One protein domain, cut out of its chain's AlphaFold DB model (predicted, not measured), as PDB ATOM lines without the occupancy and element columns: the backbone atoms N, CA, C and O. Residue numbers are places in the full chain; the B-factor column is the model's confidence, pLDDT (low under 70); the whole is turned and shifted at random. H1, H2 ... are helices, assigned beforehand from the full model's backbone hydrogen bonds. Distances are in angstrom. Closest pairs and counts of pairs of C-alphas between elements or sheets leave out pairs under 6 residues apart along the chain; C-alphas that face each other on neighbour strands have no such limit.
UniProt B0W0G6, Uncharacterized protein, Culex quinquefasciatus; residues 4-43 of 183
ATOM      1  N   VAL A   4     167.978 114.846 131.744       90.19
ATOM      2  CA  VAL A   4     168.198 116.297 131.660       90.19
ATOM      3  C   VAL A   4     168.843 116.829 132.943       90.19
ATOM      4  O   VAL A   4     169.786 117.619 132.874       90.19
ATOM      5  N   ASP A   5     168.385 116.387 134.120       93.38
ATOM      6  CA  ASP A   5     168.951 116.800 135.413       93.38
ATOM      7  C   ASP A   5     170.385 116.302 135.608       93.38
ATOM      8  O   ASP A   5     171.179 116.938 136.308       93.38
ATOM      9  N   GLN A   6     170.727 115.144 135.041       93.50
ATOM     10  CA  GLN A   6     172.084 114.606 135.090       93.50
ATOM     11  C   GLN A   6     173.028 115.403 134.187       93.50
ATOM     12  O   GLN A   6     174.047 115.894 134.678       93.50
ATOM     13  N   ILE A   7     172.653 115.624 132.923       93.38
ATOM     14  CA  ILE A   7     173.431 116.445 131.983       93.38
ATOM     15  C   ILE A   7     173.603 117.866 132.534       93.38
ATOM     16  O   ILE A   7     174.715 118.389 132.580       93.38
ATOM     17  N   TYR A   8     172.526 118.480 133.031       92.56
ATOM     18  CA  TYR A   8     172.573 119.822 133.613       92.56
ATOM     19  C   TYR A   8     173.547 119.916 134.796       92.56
ATOM     20  O   TYR A   8     174.297 120.888 134.897       92.56
ATOM     21  N   ARG A   9     173.563 118.915 135.688       94.12
ATOM     22  CA  ARG A   9     174.506 118.883 136.815       94.12
ATOM     23  C   ARG A   9     175.952 118.766 136.347       94.12
ATOM     24  O   ARG A   9     176.768 119.524 136.855       94.12
ATOM     25  N   LYS A  10     176.235 117.904 135.364       94.62
ATOM     26  CA  LYS A  10     177.579 117.748 134.783       94.62
ATOM     27  C   LYS A  10     178.073 119.034 134.106       94.62
ATOM     28  O   LYS A  10     179.200 119.456 134.347       94.62
ATOM     29  N   ILE A  11     177.208 119.715 133.344       90.88
ATOM     30  CA  ILE A  11     177.507 121.044 132.775       90.88
ATOM     31  C   ILE A  11     177.817 122.041 133.897       90.88
ATOM     32  O   ILE A  11     178.816 122.754 133.843       90.88
ATOM     33  N   LYS A  12     176.972 122.089 134.933       92.62
ATOM     34  CA  LYS A  12     177.118 123.030 136.051       92.62
ATOM     35  C   LYS A  12     178.407 122.811 136.849       92.62
ATOM     36  O   LYS A  12     178.975 123.790 137.324       92.62
ATOM     37  N   SER A  13     178.837 121.566 137.036       93.94
ATOM     38  CA  SER A  13     180.061 121.240 137.774       93.94
ATOM     39  C   SER A  13     181.335 121.372 136.941       93.94
ATOM     40  O   SER A  13     182.412 121.289 137.519       93.94
ATOM     41  N   GLY A  14     181.231 121.560 135.619       89.69
ATOM     42  CA  GLY A  14     182.393 121.519 134.726       89.69
ATOM     43  C   GLY A  14     183.035 120.131 134.684       89.69
ATOM     44  O   GLY A  14     184.254 120.023 134.733       89.69
ATOM     45  N   ASP A  15     182.208 119.081 134.670       93.06
ATOM     46  CA  ASP A  15     182.656 117.685 134.670       93.06
ATOM     47  C   ASP A  15     183.603 117.399 133.488       93.06
ATOM     48  O   ASP A  15     183.247 117.641 132.331       93.06
ATOM     49  N   SER A  16     184.802 116.884 133.780       93.50
ATOM     50  CA  SER A  16     185.834 116.577 132.783       93.50
ATOM     51  C   SER A  16     185.430 115.461 131.821       93.50
ATOM     52  O   SER A  16     185.893 115.453 130.686       93.50
ATOM     53  N   GLU A  17     184.540 114.561 132.242       93.38
ATOM     54  CA  GLU A  17     184.039 113.431 131.445       93.38
ATOM     55  C   GLU A  17     182.688 113.749 130.788       93.38
ATOM     56  O   GLU A  17     181.979 112.859 130.313       93.38
ATOM     57  N   LEU A  18     182.272 115.026 130.776       91.44
ATOM     58  CA  LEU A  18     180.998 115.423 130.178       91.44
ATOM     59  C   LEU A  18     180.903 114.952 128.725       91.44
ATOM     60  O   LEU A  18     179.877 114.404 128.347       91.44
ATOM     61  N   MET A  19     181.944 115.162 127.919       88.94
ATOM     62  CA  MET A  19     181.890 114.842 126.492       88.94
ATOM     63  C   MET A  19     181.716 113.345 126.240       88.94
ATOM     64  O   MET A  19     180.823 112.980 125.477       88.94
ATOM     65  N   ASP A  20     182.486 112.503 126.928       92.38
ATOM     66  CA  ASP A  20     182.390 111.043 126.817       92.38
ATOM     67  C   ASP A  20     180.997 110.566 127.235       92.38
ATOM     68  O   ASP A  20     180.318 109.861 126.491       92.38
ATOM     69  N   TYR A  21     180.489 111.090 128.354       91.94
ATOM     70  CA  TYR A  21     179.130 110.807 128.801       91.94
ATOM     71  C   TYR A  21     178.068 111.193 127.757       91.94
ATOM     72  O   TYR A  21     177.130 110.431 127.527       91.94
ATOM     73  N   LEU A  22     178.170 112.363 127.115       90.00
ATOM     74  CA  LEU A  22     177.186 112.782 126.108       90.00
ATOM     75  C   LEU A  22     177.241 111.911 124.845       90.00
ATOM     76  O   LEU A  22     176.188 111.666 124.250       90.00
ATOM     77  N   VAL A  23     178.433 111.452 124.451       89.88
ATOM     78  CA  VAL A  23     178.623 110.529 123.323       89.88
ATOM     79  C   VAL A  23     177.985 109.178 123.631       89.88
ATOM     80  O   VAL A  23     177.161 108.710 122.846       89.88
ATOM     81  N   ASP A  24     178.278 108.611 124.799       92.12
ATOM     82  CA  ASP A  24     177.756 107.306 125.214       92.12
ATOM     83  C   ASP A  24     176.236 107.319 125.377       92.12
ATOM     84  O   ASP A  24     175.537 106.381 124.994       92.12
ATOM     85  N   THR A  25     175.698 108.406 125.935       89.06
ATOM     86  CA  THR A  25     174.267 108.488 126.239       89.06
ATOM     87  C   THR A  25     173.420 108.848 125.009       89.06
ATOM     88  O   THR A  25     172.207 108.649 125.032       89.06
ATOM     89  N   SER A  26     174.028 109.379 123.938       87.62
ATOM     90  CA  SER A  26     173.375 109.703 122.655       87.62
ATOM     91  C   SER A  26     172.027 110.436 122.801       87.62
ATOM     92  O   SER A  26     170.993 110.031 122.268       87.62
ATOM     93  N   ALA A  27     172.028 111.536 123.560       84.12
ATOM     94  CA  ALA A  27     170.807 112.225 123.997       84.12
ATOM     95  C   ALA A  27     170.748 113.701 123.553       84.12
ATOM     96  O   ALA A  27     170.746 114.612 124.386       84.12
ATOM     97  N   PRO A  28     170.733 113.993 122.237       82.62
ATOM     98  CA  PRO A  28     170.892 115.354 121.717       82.62
ATOM     99  C   PRO A  28     169.765 116.305 122.146       82.62
ATOM    100  O   PRO A  28     170.003 117.497 122.355       82.62
ATOM    101  N   ARG A  29     168.542 115.791 122.315       82.31
ATOM    102  CA  ARG A  29     167.395 116.579 122.781       82.31
ATOM    103  C   ARG A  29     167.571 116.987 124.241       82.31
ATOM    104  O   ARG A  29     167.385 118.151 124.583       82.31
ATOM    105  N   GLU A  30     167.956 116.050 125.094       87.00
ATOM    106  CA  GLU A  30     168.177 116.253 126.521       87.00
ATOM    107  C   GLU A  30     169.367 117.193 126.748       87.00
ATOM    108  O   GLU A  30     169.275 118.099 127.579       87.00
ATOM    109  N   CYS A  31     170.430 117.074 125.940       85.81
ATOM    110  CA  CYS A  31     171.535 118.035 125.882       85.81
ATOM    111  C   CYS A  31     171.032 119.448 125.578       85.81
ATOM    112  O   CYS A  31     171.340 120.393 126.310       85.81
ATOM    113  N   ALA A  32     170.214 119.593 124.531       81.62
ATOM    114  CA  ALA A  32     169.649 120.880 124.151       81.62
ATOM    115  C   ALA A  32     168.744 121.461 125.249       81.62
ATOM    116  O   ALA A  32     168.749 122.669 125.451       81.62
ATOM    117  N   ILE A  33     168.004 120.648 126.006       83.62
ATOM    118  CA  ILE A  33     167.187 121.129 127.135       83.62
ATOM    119  C   ILE A  33     168.068 121.512 128.337       83.62
ATOM    120  O   ILE A  33     167.842 122.542 128.979       83.62
ATOM    121  N   ALA A  34     169.096 120.723 128.645       87.50
ATOM    122  CA  ALA A  34     170.004 120.976 129.761       87.50
ATOM    123  C   ALA A  34     170.838 122.249 129.546       87.50
ATOM    124  O   ALA A  34     170.921 123.091 130.447       87.50
ATOM    125  N   MET A  35     171.369 122.451 128.335       84.56
ATOM    126  CA  MET A  35     171.994 123.714 127.934       84.56
ATOM    127  C   MET A  35     171.008 124.888 128.067       84.56
ATOM    128  O   MET A  35     171.409 125.992 128.441       84.56
ATOM    129  N   HIS A  36     169.707 124.651 127.852       80.44
ATOM    130  CA  HIS A  36     168.685 125.705 127.839       80.44
ATOM    131  C   HIS A  36     168.492 126.227 129.230       80.44
ATOM    132  O   HIS A  36     168.597 127.428 129.502       80.44
ATOM    133  N   ARG A  37     168.293 125.274 130.124       84.44
ATOM    134  CA  ARG A  37     168.228 125.523 131.542       84.44
ATOM    135  C   ARG A  37     169.486 126.223 132.042       84.44
ATOM    136  O   ARG A  37     169.349 127.176 132.803       84.44
ATOM    137  N   PHE A  38     170.676 125.809 131.608       85.62
ATOM    138  CA  PHE A  38     171.935 126.436 132.008       85.62
ATOM    139  C   PHE A  38     172.002 127.908 131.597       85.62
ATOM    140  O   PHE A  38     172.056 128.785 132.462       85.62
ATOM    141  N   PHE A  39     171.894 128.208 130.304       81.56
ATOM    142  CA  PHE A  39     171.997 129.585 129.827       81.56
ATOM    143  C   PHE A  39     170.900 130.494 130.402       81.56
ATOM    144  O   PHE A  39     171.186 131.633 130.777       81.56
ATOM    145  N   ARG A  40     169.668 129.987 130.567       81.00
ATOM    146  CA  ARG A  40     168.565 130.731 131.197       81.00
ATOM    147  C   ARG A  40     168.824 131.019 132.676       81.00
ATOM    148  O   ARG A  40     168.609 132.145 133.116       81.00
ATOM    149  N   THR A  41     169.274 130.021 133.437       85.31
ATOM    150  CA  THR A  41     169.515 130.150 134.886       85.31
ATOM    151  C   THR A  41     170.618 131.164 135.168       85.31
ATOM    152  O   THR A  41     170.467 132.015 136.041       85.31
ATOM    153  N   TYR A  42     171.695 131.123 134.382       84.12
ATOM    154  CA  TYR A  42     172.854 132.001 134.546       84.12
ATOM    155  C   TYR A  42     172.777 133.295 133.724       84.12
ATOM    156  O   TYR A  42     173.724 134.078 133.733       84.12
ATOM    157  N   LYS A  43     171.657 133.544 133.025       80.69
ATOM    158  CA  LYS A  43     171.432 134.728 132.171       80.69
ATOM    159  C   LYS A  43     172.582 134.980 131.186       80.69
ATOM    160  O   LYS A  43     172.955 136.122 130.916       80.69
TER     161      LYS A  43
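AT A GLANCE: This is residues 4 to 43 of the 183 residues of an uncharacterized protein of Culex quinquefasciatus (UniProt B0W0G6). The longest helix, H3, crosses H1 at a steep angle, and H1 and H2 make a short helical hairpin, side by side. The three helices form a small cluster, with H3 and H2 each packed on H1 and much less close to each other. The printed part has 40 residues with three named helices, in the order H1, H2, H3, and no named strand; the class is all helix. It is compact, with a radius of gyration of the C-alphas of 9.5 A and spans of 28 by 20 by 12 A.

HOW THE PARTS SIT: H3, residues 28 to 41, touches H1, residues 4 to 13; their closest C-alphas, of Ala 34 and Tyr 8, are 4.8 A apart. They run the same way at a steep tilt of 54 degrees. H1 touches H2, residues 18 to 25, in a hairpin; their closest C-alphas, of Lys 10 and Leu 18, are 6.2 A apart. They run opposite ways at a shallow tilt of 18 degrees. H2 and H3 are close but not clearly touching, with the closest C-alphas, of Leu 22 and Cys 31, 7.7 A apart. In H1, H2 and H3 every O i to N i+4 pair is within hydrogen-bond range.

IN THESE COORDINATES: H3 is 19.9 A from first to last C-alpha and ends at C-alpha 41 (169.515, 130.150, 134.886). H1, 14.2 A, begins at C-alpha 4 (168.198, 116.297, 131.660). H2 is 10.4 A.

THE WHOLE: The C-alphas farthest apart, of Asp 24 and Lys 43, are 29.0 A apart. The printed part has no cut, and both links are tight. No printed residue has a pLDDT under 70.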